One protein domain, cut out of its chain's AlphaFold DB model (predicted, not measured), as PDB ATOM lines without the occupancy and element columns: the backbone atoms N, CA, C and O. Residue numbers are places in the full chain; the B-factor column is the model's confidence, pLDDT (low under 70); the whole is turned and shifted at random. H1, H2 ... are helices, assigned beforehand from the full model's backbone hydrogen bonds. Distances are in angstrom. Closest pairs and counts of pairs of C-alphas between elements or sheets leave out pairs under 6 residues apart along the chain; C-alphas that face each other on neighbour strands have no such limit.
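What this domain is: This is residues 99 to 198 of the 329 residues of an uncharacterized protein of archaeon (UniProt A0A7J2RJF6). Four helices, H1, H3, H4 and H5, make an up-and-down bundle, each running against the one before; short H2 lies in the turn from H1 to H3, and short H6 packs on H3. You have 100 printed residues, six named helices, H1 to H6 in order, and no named strand: all helix. The whole is compact, radius of gyration of the C-alphas 13.0 A, spanning 40 by 24 by 23 A.

How they stand to each other: Start at H1, residues 99 to 121: it touches H3, residues 130 to 143, nearest at C-alphas 113 and 140, 6.5 A. H4, residues 152 to 167, and H5, residues 174 to 187, form a hairpin, closest C-alphas 165 and 176, 6.6 A. In these four, every O i to N i+4 pair is within hydrogen-bond range.

Where its parts are: Find C-alpha 99 at (-24.475, 27.975, 110.869); H1 runs 32.8 A from there. H2 holds residues 123 to 126; H6, residues 192 to 195, ends at (-32.569, 22.898, 137.255).

The domain as a whole: The printed part has no cut and no long link. Look for pLDDT under 70 at residues 99 to 103, 171, 193 and 195 to 198.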
ATOM      1  N   ARG A  99     -23.108  27.553 110.512       45.72
ATOM      2  CA  ARG A  99     -24.475  27.975 110.869       45.72
ATOM      3  C   ARG A  99     -25.520  26.909 110.538       45.72
ATOM      4  O   ARG A  99     -26.497  26.796 111.260       45.72
ATOM      5  N   GLY A 100     -25.324  26.136 109.468       50.75
ATOM      6  CA  GLY A 100     -26.146  24.962 109.176       50.75
ATOM      7  C   GLY A 100     -25.933  23.864 110.216       50.75
ATOM      8  O   GLY A 100     -26.896  23.341 110.748       50.75
ATOM      9  N   GLU A 101     -24.679  23.595 110.567       52.81
ATOM     10  CA  GLU A 101     -24.240  22.617 111.565       52.81
ATOM     11  C   GLU A 101     -24.684  23.028 112.980       52.81
ATOM     12  O   GLU A 101     -25.283  22.218 113.673       52.81
ATOM     13  N   GLN A 102     -24.557  24.301 113.374       55.53
ATOM     14  CA  GLN A 102     -25.135  24.819 114.627       55.53
ATOM     15  C   GLN A 102     -26.658  24.679 114.671       55.53
ATOM     16  O   GLN A 102     -27.175  24.217 115.676       55.53
ATOM     17  N   VAL A 103     -27.377  25.003 113.591       60.75
ATOM     18  CA  VAL A 103     -28.843  24.833 113.528       60.75
ATOM     19  C   VAL A 103     -29.245  23.350 113.549       60.75
ATOM     20  O   VAL A 103     -30.303  23.004 114.072       60.75
ATOM     21  N   ILE A 104     -28.414  22.456 113.002       70.00
ATOM     22  CA  ILE A 104     -28.611  21.002 113.076       70.00
ATOM     23  C   ILE A 104     -28.407  20.509 114.512       70.00
ATOM     24  O   ILE A 104     -29.243  19.759 115.007       70.00
ATOM     25  N   TYR A 105     -27.351  20.952 115.200       74.38
ATOM     26  CA  TYR A 105     -27.095  20.573 116.591       74.38
ATOM     27  C   TYR A 105     -28.082  21.214 117.573       74.38
ATOM     28  O   TYR A 105     -28.465  20.550 118.526       74.38
ATOM     29  N   GLU A 106     -28.561  22.439 117.336       73.75
ATOM     30  CA  GLU A 106     -29.668  23.046 118.098       73.75
ATOM     31  C   GLU A 106     -30.904  22.142 118.056       73.75
ATOM     32  O   GLU A 106     -31.411  21.741 119.102       73.75
ATOM     33  N   LYS A 107     -31.320  21.719 116.856       77.81
ATOM     34  CA  LYS A 107     -32.439  20.782 116.689       77.81
ATOM     35  C   LYS A 107     -32.155  19.399 117.277       77.81
ATOM     36  O   LYS A 107     -33.028  18.825 117.914       77.81
ATOM     37  N   ALA A 108     -30.947  18.865 117.105       80.44
ATOM     38  CA  ALA A 108     -30.577  17.558 117.649       80.44
ATOM     39  C   ALA A 108     -30.551  17.557 119.186       80.44
ATOM     40  O   ALA A 108     -30.962  16.575 119.803       80.44
ATOM     41  N   ILE A 109     -30.097  18.652 119.807       81.06
ATOM     42  CA  ILE A 109     -30.159  18.862 121.256       81.06
ATOM     43  C   ILE A 109     -31.623  18.933 121.699       81.06
ATOM     44  O   ILE A 109     -31.986  18.242 122.645       81.06
ATOM     45  N   GLU A 110     -32.476  19.694 121.008       79.62
ATOM     46  CA  GLU A 110     -33.914  19.778 121.310       79.62
ATOM     47  C   GLU A 110     -34.622  18.415 121.217       79.62
ATOM     48  O   GLU A 110     -35.365  18.037 122.127       79.62
ATOM     49  N   GLU A 111     -34.363  17.644 120.160       82.06
ATOM     50  CA  GLU A 111     -34.906  16.292 119.974       82.06
ATOM     51  C   GLU A 111     -34.394  15.315 121.039       82.06
ATOM     52  O   GLU A 111     -35.152  14.491 121.554       82.06
ATOM     53  N   PHE A 112     -33.114  15.414 121.407       84.12
ATOM     54  CA  PHE A 112     -32.528  14.562 122.434       84.12
ATOM     55  C   PHE A 112     -33.049  14.901 123.831       84.12
ATOM     56  O   PHE A 112     -33.395  14.001 124.591       84.12
ATOM     57  N   ILE A 113     -33.188  16.189 124.146       82.94
ATOM     58  CA  ILE A 113     -33.858  16.661 125.360       82.94
ATOM     59  C   ILE A 113     -35.267  16.065 125.447       82.94
ATOM     60  O   ILE A 113     -35.635  15.533 126.493       82.94
ATOM     61  N   LYS A 114     -36.030  16.100 124.346       81.81
ATOM     62  CA  LYS A 114     -37.363  15.494 124.280       81.81
ATOM     63  C   LYS A 114     -37.318  13.980 124.517       81.81
ATOM     64  O   LYS A 114     -38.073  13.486 125.342       81.81
ATOM     65  N   LYS A 115     -36.388  13.252 123.887       84.31
ATOM     66  CA  LYS A 115     -36.197  11.803 124.103       84.31
ATOM     67  C   LYS A 115     -35.948  11.467 125.581       84.31
ATOM     68  O   LYS A 115     -36.527  10.512 126.096       84.31
ATOM     69  N   VAL A 116     -35.084  12.228 126.256       82.62
ATOM     70  CA  VAL A 116     -34.740  12.011 127.672       82.62
ATOM     71  C   VAL A 116     -35.931  12.326 128.588       82.62
ATOM     72  O   VAL A 116     -36.179  11.586 129.539       82.62
ATOM     73  N   ASP A 117     -36.683  13.390 128.294       81.81
ATOM     74  CA  ASP A 117     -37.894  13.779 129.030       81.81
ATOM     75  C   ASP A 117     -39.033  12.757 128.847       81.81
ATOM     76  O   ASP A 117     -39.620  12.289 129.824       81.81
ATOM     77  N   ASP A 118     -39.286  12.312 127.614       82.44
ATOM     78  CA  ASP A 118     -40.267  11.267 127.300       82.44
ATOM     79  C   ASP A 118     -39.913   9.947 128.004       82.44
ATOM     80  O   ASP A 118     -40.783   9.274 128.563       82.44
ATOM     81  N   PHE A 119     -38.623   9.590 128.043       83.19
ATOM     82  CA  PHE A 119     -38.148   8.420 128.778       83.19
ATOM     83  C   PHE A 119     -38.409   8.546 130.284       83.19
ATOM     84  O   PHE A 119     -38.926   7.602 130.882       83.19
ATOM     85  N   LEU A 120     -38.113   9.697 130.895       80.12
ATOM     86  CA  LEU A 120     -38.388   9.947 132.315       80.12
ATOM     87  C   LEU A 120     -39.876   9.829 132.663       80.12
ATOM     88  O   LEU A 120     -40.209   9.294 133.722       80.12
ATOM     89  N   ASN A 121     -40.752  10.285 131.766       78.50
ATOM     90  CA  ASN A 121     -42.206  10.238 131.934       78.50
ATOM     91  C   ASN A 121     -42.833   8.891 131.516       78.50
ATOM     92  O   ASN A 121     -44.025   8.672 131.732       78.50
ATOM     93  N   SER A 122     -42.051   7.968 130.948       81.75
ATOM     94  CA  SER A 122     -42.501   6.621 130.583       81.75
ATOM     95  C   SER A 122     -42.666   5.699 131.802       81.75
ATOM     96  O   SER A 122     -42.186   5.975 132.907       81.75
ATOM     97  N   THR A 123     -43.303   4.542 131.609       73.56
ATOM     98  CA  THR A 123     -43.424   3.494 132.641       73.56
ATOM     99  C   THR A 123     -42.065   3.003 133.149       73.56
ATOM    100  O   THR A 123     -41.925   2.699 134.331       73.56
ATOM    101  N   SER A 124     -41.047   2.967 132.284       76.75
ATOM    102  CA  SER A 124     -39.686   2.567 132.659       76.75
ATOM    103  C   SER A 124     -38.984   3.657 133.471       76.75
ATOM    104  O   SER A 124     -38.448   3.375 134.541       76.75
ATOM    105  N   GLY A 125     -39.063   4.921 133.040       73.94
ATOM    106  CA  GLY A 125     -38.464   6.050 133.763       73.94
ATOM    107  C   GLY A 125     -39.095   6.297 135.134       73.94
ATOM    108  O   GLY A 125     -38.396   6.546 136.119       73.94
ATOM    109  N   THR A 126     -40.416   6.142 135.248       75.06
ATOM    110  CA  THR A 126     -41.148   6.264 136.520       75.06
ATOM    111  C   THR A 126     -40.892   5.106 137.489       75.06
ATOM    112  O   THR A 126     -41.046   5.304 138.696       75.06
ATOM    113  N   SER A 127     -40.404   3.954 137.020       79.38
ATOM    114  CA  SER A 127     -39.970   2.831 137.864       79.38
ATOM    115  C   SER A 127     -38.525   2.964 138.378       79.38
ATOM    116  O   SER A 127     -38.112   2.181 139.236       79.38
ATOM    117  N   LEU A 128     -37.747   3.941 137.891       81.81
ATOM    118  CA  LEU A 128     -36.347   4.112 138.290       81.81
ATOM    119  C   LEU A 128     -36.191   4.584 139.750       81.81
ATOM    120  O   LEU A 128     -37.047   5.323 140.265       81.81
ATOM    121  N   PRO A 129     -35.056   4.251 140.401       85.31
ATOM    122  CA  PRO A 129     -34.697   4.788 141.708       85.31
ATOM    123  C   PRO A 129     -34.682   6.323 141.728       85.31
ATOM    124  O   PRO A 129     -34.282   6.978 140.764       85.31
ATOM    125  N   GLU A 130     -35.051   6.916 142.864       80.69
ATOM    126  CA  GLU A 130     -35.135   8.376 143.017       80.69
ATOM    127  C   GLU A 130     -33.792   9.080 142.755       80.69
ATOM    128  O   GLU A 130     -33.755  10.163 142.168       80.69
ATOM    129  N   LYS A 131     -32.672   8.440 143.123       83.06
ATOM    130  CA  LYS A 131     -31.319   8.937 142.832       83.06
ATOM    131  C   LYS A 131     -31.077   9.047 141.322       83.06
ATOM    132  O   LYS A 131     -30.621  10.087 140.859       83.06
ATOM    133  N   THR A 132     -31.441   8.019 140.557       82.44
ATOM    134  CA  THR A 132     -31.285   7.984 139.095       82.44
ATOM    135  C   THR A 132     -32.153   9.039 138.415       82.44
ATOM    136  O   THR A 132     -31.678   9.752 137.534       82.44
ATOM    137  N   LYS A 133     -33.394   9.227 138.883       80.38
ATOM    138  CA  LYS A 133     -34.275  10.304 138.398       80.38
ATOM    139  C   LYS A 133     -33.669  11.687 138.633       80.38
ATOM    140  O   LYS A 133     -33.674  12.511 137.725       80.38
ATOM    141  N   LYS A 134     -33.091  11.940 139.814       82.62
ATOM    142  CA  LYS A 134     -32.399  13.207 140.115       82.62
ATOM    143  C   LYS A 134     -31.183  13.427 139.208       82.62
ATOM    144  O   LYS A 134     -31.012  14.531 138.692       82.62
ATOM    145  N   SER A 135     -30.378  12.393 138.965       84.94
ATOM    146  CA  SER A 135     -29.246  12.448 138.030       84.94
ATOM    147  C   SER A 135     -29.690  12.737 136.587       84.94
ATOM    148  O   SER A 135     -29.070  13.551 135.909       84.94
ATOM    149  N   LEU A 136     -30.797  12.151 136.126       84.06
ATOM    150  CA  LEU A 136     -31.374  12.424 134.802       84.06
ATOM    151  C   LEU A 136     -31.959  13.844 134.688       84.06
ATOM    152  O   LEU A 136     -31.778  14.498 133.666       84.06
ATOM    153  N   ILE A 137     -32.588  14.364 135.745       81.94
ATOM    154  CA  ILE A 137     -33.036  15.769 135.805       81.94
ATOM    155  C   ILE A 137     -31.831  16.723 135.764       81.94
ATOM    156  O   ILE A 137     -31.859  17.746 135.083       81.94
ATOM    157  N   THR A 138     -30.743  16.366 136.447       84.62
ATOM    158  CA  THR A 138     -29.474  17.115 136.429       84.62
ATOM    159  C   THR A 138     -28.869  17.098 135.022       84.62
ATOM    160  O   THR A 138     -28.448  18.129 134.504       84.62
ATOM    161  N   PHE A 139     -28.905  15.946 134.349       85.94
ATOM    162  CA  PHE A 139     -28.480  15.808 132.960       85.94
ATOM    163  C   PHE A 139     -29.308  16.667 131.997       85.94
ATOM    164  O   PHE A 139     -28.738  17.373 131.167       85.94
ATOM    165  N   LEU A 140     -30.637  16.680 132.147       84.56
ATOM    166  CA  LEU A 140     -31.510  17.588 131.401       84.56
ATOM    167  C   LEU A 140     -31.116  19.054 131.626       84.56
ATOM    168  O   LEU A 140     -31.068  19.820 130.666       84.56
ATOM    169  N   GLY A 141     -30.754  19.443 132.849       82.19
ATOM    170  CA  GLY A 141     -30.227  20.781 133.131       82.19
ATOM    171  C   GLY A 141     -28.970  21.118 132.318       82.19
ATOM    172  O   GLY A 141     -28.903  22.188 131.713       82.19
ATOM    173  N   TYR A 142     -28.018  20.185 132.210       85.56
ATOM    174  CA  TYR A 142     -26.830  20.356 131.363       85.56
ATOM    175  C   TYR A 142     -27.152  20.423 129.867       85.56
ATOM    176  O   TYR A 142     -26.517  21.190 129.143       85.56
ATOM    177  N   LEU A 143     -28.150  19.673 129.395       84.12
ATOM    178  CA  LEU A 143     -28.584  19.739 127.998       84.12
ATOM    179  C   LEU A 143     -29.190  21.103 127.625       84.12
ATOM    180  O   LEU A 143     -29.090  21.519 126.474       84.12
ATOM    181  N   ASN A 144     -29.740  21.844 128.593       79.62
ATOM    182  CA  ASN A 144     -30.242  23.209 128.384       79.62
ATOM    183  C   ASN A 144     -29.164  24.294 128.516       79.62
ATOM    184  O   ASN A 144     -29.470  25.486 128.455       79.62
ATOM    185  N   HIS A 145     -27.901  23.912 128.702       82.69
ATOM    186  CA  HIS A 145     -26.833  24.874 128.901       82.69
ATOM    187  C   HIS A 145     -26.563  25.686 127.613       82.69
ATOM    188  O   HIS A 145     -26.268  25.102 126.565       82.69
ATOM    189  N   PRO A 146     -26.542  27.035 127.660       76.38
ATOM    190  CA  PRO A 146     -26.454  27.890 126.465       76.38
ATOM    191  C   PRO A 146     -25.141  27.733 125.681       76.38
ATOM    192  O   PRO A 146     -25.046  28.097 124.509       76.38
ATOM    193  N   VAL A 147     -24.099  27.193 126.320       80.75
ATOM    194  CA  VAL A 147     -22.790  26.947 125.690       80.75
ATOM    195  C   VAL A 147     -22.734  25.588 124.975       80.75
ATOM    196  O   VAL A 147     -21.860  25.402 124.130       80.75
ATOM    197  N   LEU A 148     -23.657  24.657 125.254       80.81
ATOM    198  CA  LEU A 148     -23.626  23.303 124.683       80.81
ATOM    199  C   LEU A 148     -23.775  23.311 123.155       80.81
ATOM    200  O   LEU A 148     -23.057  22.586 122.474       80.81
ATOM    201  N   ILE A 149     -24.587  24.226 122.614       76.38
ATOM    202  CA  ILE A 149     -24.773  24.441 121.164       76.38
ATOM    203  C   ILE A 149     -23.437  24.678 120.436       76.38
ATOM    204  O   ILE A 149     -23.265  24.322 119.273       76.38
ATOM    205  N   LYS A 150     -22.456  25.274 121.123       78.94
ATOM    206  CA  LYS A 150     -21.128  25.571 120.565       78.94
ATOM    207  C   LYS A 150     -20.116  24.442 120.789       78.94
ATOM    208  O   LYS A 150     -19.008  24.524 120.265       78.94
ATOM    209  N   LYS A 151     -20.463  23.415 121.573       83.00
ATOM    210  CA  LYS A 151     -19.606  22.278 121.937       83.00
ATOM    211  C   LYS A 151     -20.197  20.972 121.388       83.00
ATOM    212  O   LYS A 151     -20.559  20.081 122.146       83.00
ATOM    213  N   THR A 152     -20.261  20.849 120.066       80.50
ATOM    214  CA  THR A 152     -20.869  19.702 119.361       80.50
ATOM    215  C   THR A 152     -20.257  18.352 119.758       80.50
ATOM    216  O   THR A 152     -20.984  17.430 120.103       80.50
ATOM    217  N   ALA A 153     -18.926  18.270 119.865       81.12
ATOM    218  CA  ALA A 153     -18.230  17.061 120.320       81.12
ATOM    219  C   ALA A 153     -18.583  16.650 121.763       81.12
ATOM    220  O   ALA A 153     -18.567  15.469 122.097       81.12
ATOM    221  N   LEU A 154     -18.902  17.622 122.627       84.00
ATOM    222  CA  LEU A 154     -19.365  17.347 123.986       84.00
ATOM    223  C   LEU A 154     -20.784  16.777 123.970       84.00
ATOM    224  O   LEU A 154     -21.061  15.836 124.702       84.00
ATOM    225  N   PHE A 155     -21.663  17.318 123.125       83.88
ATOM    226  CA  PHE A 155     -23.014  16.794 122.954       83.88
ATOM    227  C   PHE A 155     -23.012  15.353 122.422       83.88
ATOM    228  O   PHE A 155     -23.716  14.509 122.971       83.88
ATOM    229  N   ASP A 156     -22.177  15.044 121.427       84.19
ATOM    230  CA  ASP A 156     -22.053  13.681 120.898       84.19
ATOM    231  C   ASP A 156     -21.513  12.704 121.962       84.19
ATOM    232  O   ASP A 156     -22.031  11.597 122.109       84.19
ATOM    233  N   GLU A 157     -20.539  13.134 122.777       84.75
ATOM    234  CA  GLU A 157     -20.024  12.354 123.915       84.75
ATOM    235  C   GLU A 157     -21.094  12.135 125.004       84.75
ATOM    236  O   GLU A 157     -21.188  11.046 125.572       84.75
ATOM    237  N   MET A 158     -21.916  13.150 125.293       85.12
ATOM    238  CA  MET A 158     -23.045  13.045 126.228       85.12
ATOM    239  C   MET A 158     -24.103  12.060 125.718       85.12
ATOM    240  O   MET A 158     -24.608  11.245 126.488       85.12
ATOM    241  N   LYS A 159     -24.421  12.108 124.422       85.00
ATOM    242  CA  LYS A 159     -25.406  11.224 123.792       85.00
ATOM    243  C   LYS A 159     -24.950   9.763 123.787       85.00
ATOM    244  O   LYS A 159     -25.713   8.900 124.207       85.00
ATOM    245  N   ASP A 160     -23.706   9.494 123.393       85.00
ATOM    246  CA  ASP A 160     -23.129   8.139 123.379       85.00
ATOM    247  C   ASP A 160     -23.090   7.512 124.783       85.00
ATOM    248  O   ASP A 160     -23.472   6.356 124.969       85.00
ATOM    249  N   LYS A 161     -22.688   8.285 125.801       83.81
ATOM    250  CA  LYS A 161     -22.691   7.810 127.193       83.81
ATOM    251  C   LYS A 161     -24.107   7.571 127.716       83.81
ATOM    252  O   LYS A 161     -24.325   6.562 128.382       83.81
ATOM    253  N   TYR A 162     -25.058   8.446 127.386       85.62
ATOM    254  CA  TYR A 162     -26.467   8.252 127.729       85.62
ATOM    255  C   TYR A 162     -27.037   6.975 127.094       85.62
ATOM    256  O   TYR A 162     -27.572   6.131 127.811       85.62
ATOM    257  N   ASP A 163     -26.883   6.790 125.781       83.31
ATOM    258  CA  ASP A 163     -27.437   5.628 125.077       83.31
ATOM    259  C   ASP A 163     -26.845   4.312 125.639       83.31
ATOM    260  O   ASP A 163     -27.599   3.392 125.953       83.31
ATOM    261  N   LYS A 164     -25.536   4.267 125.942       82.75
ATOM    262  CA  LYS A 164     -24.892   3.126 126.632       82.75
ATOM    263  C   LYS A 164     -25.454   2.854 128.028       82.75
ATOM    264  O   LYS A 164     -25.560   1.702 128.443       82.75
ATOM    265  N   THR A 165     -25.787   3.897 128.790       81.62
ATOM    266  CA  THR A 165     -26.371   3.730 130.133       81.62
ATOM    267  C   THR A 165     -27.813   3.237 130.091       81.62
ATOM    268  O   THR A 165     -28.203   2.453 130.954       81.62
ATOM    269  N   VAL A 166     -28.574   3.638 129.068       80.44
ATOM    270  CA  VAL A 166     -29.937   3.150 128.822       80.44
ATOM    271  C   VAL A 166     -29.921   1.688 128.374       80.44
ATOM    272  O   VAL A 166     -30.728   0.904 128.864       80.44
ATOM    273  N   GLU A 167     -28.990   1.287 127.502       79.94
ATOM    274  CA  GLU A 167     -28.822  -0.118 127.085       79.94
ATOM    275  C   GLU A 167     -28.494  -1.052 128.257       79.94
ATOM    276  O   GLU A 167     -28.906  -2.211 128.273       79.94
ATOM    277  N   LEU A 168     -27.779  -0.537 129.259       79.56
ATOM    278  CA  LEU A 168     -27.463  -1.245 130.497       79.56
ATOM    279  C   LEU A 168     -28.533  -1.063 131.585       79.56
ATOM    280  O   LEU A 168     -28.250  -1.367 132.739       79.56
ATOM    281  N   ASP A 169     -29.717  -0.537 131.257       75.25
ATOM    282  CA  ASP A 169     -30.842  -0.289 132.179       75.25
ATOM    283  C   ASP A 169     -30.432   0.413 133.488       75.25
ATOM    284  O   ASP A 169     -30.915   0.115 134.579       75.25
ATOM    285  N   PHE A 170     -29.460   1.328 133.400       75.81
ATOM    286  CA  PHE A 170     -28.884   2.023 134.555       75.81
ATOM    287  C   PHE A 170     -28.331   1.091 135.661       75.81
ATOM    288  O   PHE A 170     -28.154   1.524 136.801       75.81
ATOM    289  N   LEU A 171     -27.990  -0.166 135.330       67.00
ATOM    290  CA  LEU A 171     -27.411  -1.166 136.245       67.00
ATOM    291  C   LEU A 171     -26.062  -0.717 136.833       67.00
ATOM    292  O   LEU A 171     -25.714  -1.097 137.950       67.00
ATOM    293  N   SER A 172     -25.312   0.114 136.100       70.50
ATOM    294  CA  SER A 172     -24.107   0.794 136.579       70.50
ATOM    295  C   SER A 172     -24.225   2.299 136.349       70.50
ATOM    296  O   SER A 172     -24.074   2.786 135.232       70.50
ATOM    297  N   MET A 173     -24.471   3.051 137.427       79.38
ATOM    298  CA  MET A 173     -24.512   4.521 137.397       79.38
ATOM    299  C   MET A 173     -23.126   5.163 137.301       79.38
ATOM    300  O   MET A 173     -23.040   6.370 137.119       79.38
ATOM    301  N   GLN A 174     -22.040   4.388 137.390       78.06
ATOM    302  CA  GLN A 174     -20.681   4.935 137.407       78.06
ATOM    303  C   GLN A 174     -20.354   5.697 136.117       78.06
ATOM    304  O   GLN A 174     -19.870   6.821 136.168       78.06
ATOM    305  N   THR A 175     -20.716   5.142 134.959       75.25
ATOM    306  CA  THR A 175     -20.506   5.787 133.652       75.25
ATOM    307  C   THR A 175     -21.377   7.033 133.458       75.25
ATOM    308  O   THR A 175     -20.950   7.987 132.806       75.25
ATOM    309  N   PHE A 176     -22.580   7.045 134.039       82.06
ATOM    310  CA  PHE A 176     -23.501   8.181 134.001       82.06
ATOM    311  C   PHE A 176     -23.065   9.308 134.949       82.06
ATOM    312  O   PHE A 176     -23.071  10.478 134.575       82.06
ATOM    313  N   ASP A 177     -22.630   8.962 136.158       83.62
ATOM    314  CA  ASP A 177     -22.111   9.910 137.143       83.62
ATOM    315  C   ASP A 177     -20.788  10.533 136.646       83.62
ATOM    316  O   ASP A 177     -20.598  11.746 136.748       83.62
ATOM    317  N   ASP A 178     -19.917   9.753 135.992       83.44
ATOM    318  CA  ASP A 178     -18.717  10.265 135.310       83.44
ATOM    319  C   ASP A 178     -19.071  11.241 134.175       83.44
ATOM    320  O   ASP A 178     -18.388  12.249 133.967       83.44
ATOM    321  N   MET A 179     -20.156  10.973 133.442       83.62
ATOM    322  CA  MET A 179     -20.674  11.890 132.427       83.62
ATOM    323  C   MET A 179     -21.171  13.199 133.058       83.62
ATOM    324  O   MET A 179     -20.848  14.265 132.539       83.62
ATOM    325  N   LEU A 180     -21.905  13.145 134.173       85.12
ATOM    326  CA  LEU A 180     -22.367  14.341 134.888       85.12
ATOM    327  C   LEU A 180     -21.205  15.183 135.424       85.12
ATOM    328  O   LEU A 180     -21.209  16.399 135.243       85.12
ATOM    329  N   ASN A 181     -20.185  14.548 136.004       86.44
ATOM    330  CA  ASN A 181     -18.968  15.226 136.461       86.44
ATOM    331  C   ASN A 181     -18.231  15.903 135.296       86.44
ATOM    332  O   ASN A 181     -17.752  17.030 135.405       86.44
ATOM    333  N   MET A 182     -18.170  15.234 134.145       86.94
ATOM    334  CA  MET A 182     -17.583  15.797 132.932       86.94
ATOM    335  C   MET A 182     -18.387  16.995 132.402       86.94
ATOM    336  O   MET A 182     -17.785  17.973 131.949       86.94
ATOM    337  N   CYS A 183     -19.718  16.957 132.500       84.81
ATOM    338  CA  CYS A 183     -20.579  18.090 132.164       84.81
ATOM    339  C   CYS A 183     -20.349  19.270 133.112       84.81
ATOM    340  O   CYS A 183     -20.178  20.383 132.626       84.81
ATOM    341  N   ASP A 184     -20.247  19.033 134.421       85.25
ATOM    342  CA  ASP A 184     -19.966  20.076 135.418       85.25
ATOM    343  C   ASP A 184     -18.629  20.781 135.139       85.25
ATOM    344  O   ASP A 184     -18.551  22.004 135.049       85.25
ATOM    345  N   ILE A 185     -17.570  20.013 134.863       84.81
ATOM    346  CA  ILE A 185     -16.242  20.562 134.551       84.81
ATOM    347  C   ILE A 185     -16.255  21.356 133.235       84.81
ATOM    348  O   ILE A 185     -15.617  22.405 133.125       84.81
ATOM    349  N   LYS A 186     -16.936  20.846 132.200       83.50
ATOM    350  CA  LYS A 186     -16.891  21.442 130.855       83.50
ATOM    351  C   LYS A 186     -17.923  22.554 130.649       83.50
ATOM    352  O   LYS A 186     -17.695  23.402 129.781       83.50
ATOM    353  N   LEU A 187     -19.049  22.550 131.353       82.12
ATOM    354  CA  LEU A 187     -20.139  23.522 131.197       82.12
ATOM    355  C   LEU A 187     -20.252  24.467 132.400       82.12
ATOM    356  O   LEU A 187     -20.711  25.589 132.214       82.12
ATOM    357  N   GLY A 188     -19.736  24.082 133.567       81.44
ATOM    358  CA  GLY A 188     -19.904  24.798 134.828       81.44
ATOM    359  C   GLY A 188     -21.145  24.329 135.591       81.44
ATOM    360  O   GLY A 188     -22.000  23.636 135.039       81.44
ATOM    361  N   ALA A 189     -21.249  24.741 136.856       80.19
ATOM    362  CA  ALA A 189     -22.336  24.333 137.738       80.19
ATOM    363  C   ALA A 189     -23.714  24.737 137.194       80.19
ATOM    364  O   ALA A 189     -23.921  25.861 136.729       80.19
ATOM    365  N   ILE A 190     -24.681  23.827 137.321       74.94
ATOM    366  CA  ILE A 190     -26.073  24.071 136.935       74.94
ATOM    367  C   ILE A 190     -26.661  25.193 137.801       74.94
ATOM    368  O   ILE A 190     -26.767  25.057 139.025       74.94
ATOM    369  N   THR A 191     -27.096  26.280 137.161       76.44
ATOM    370  CA  THR A 191     -27.831  27.362 137.831       76.44
ATOM    371  C   THR A 191     -29.254  26.921 138.180       76.44
ATOM    372  O   THR A 191     -29.799  25.991 137.587       76.44
ATOM    373  N   ASP A 192     -29.906  27.589 139.131       70.44
ATOM    374  CA  ASP A 192     -31.268  27.211 139.541       70.44
ATOM    375  C   ASP A 192     -32.300  27.339 138.399       70.44
ATOM    376  O   ASP A 192     -33.262  26.570 138.327       70.44
ATOM    377  N   GLU A 193     -32.042  28.218 137.429       65.12
ATOM    378  CA  GLU A 193     -32.819  28.349 136.190       65.12
ATOM    379  C   GLU A 193     -32.685  27.117 135.276       65.12
ATOM    380  O   GLU A 193     -33.649  26.702 134.641       65.12
ATOM    381  N   MET A 194     -31.511  26.477 135.246       70.38
ATOM    382  CA  MET A 194     -31.271  25.260 134.461       70.38
ATOM    383  C   MET A 194     -31.836  24.004 135.145       70.38
ATOM    384  O   MET A 194     -32.194  23.043 134.466       70.38
ATOM    385  N   LYS A 195     -31.956  24.004 136.483       65.12
ATOM    386  CA  LYS A 195     -32.569  22.898 137.255       65.12
ATOM    387  C   LYS A 195     -34.081  22.813 137.065       65.12
ATOM    388  O   LYS A 195     -34.654  21.732 137.160       65.12
ATOM    389  N   THR A 196     -34.733  23.941 136.798       61.34
ATOM    390  CA  THR A 196     -36.186  24.037 136.591       61.34
ATOM    391  C   THR A 196     -36.559  23.787 135.132       61.34
ATOM    392  O   THR A 196     -37.359  24.512 134.537       61.34
ATOM    393  N   PHE A 197     -35.970  22.744 134.540       61.56
ATOM    394  CA  PHE A 197     -36.196  22.414 133.143       61.56
ATOM    395  C   PHE A 197     -37.693  22.269 132.840       61.56
ATOM    396  O   PHE A 197     -38.413  21.485 133.461       61.56
ATOM    397  N   LYS A 198     -38.148  23.028 131.842       66.31
ATOM    398  CA  LYS A 198     -39.468  22.884 131.236       66.31
ATOM    399  C   LYS A 198     -39.289  22.346 129.823       66.31
ATOM    400  O   LYS A 198     -38.594  22.967 129.007       66.31
TER     401      LYS A 198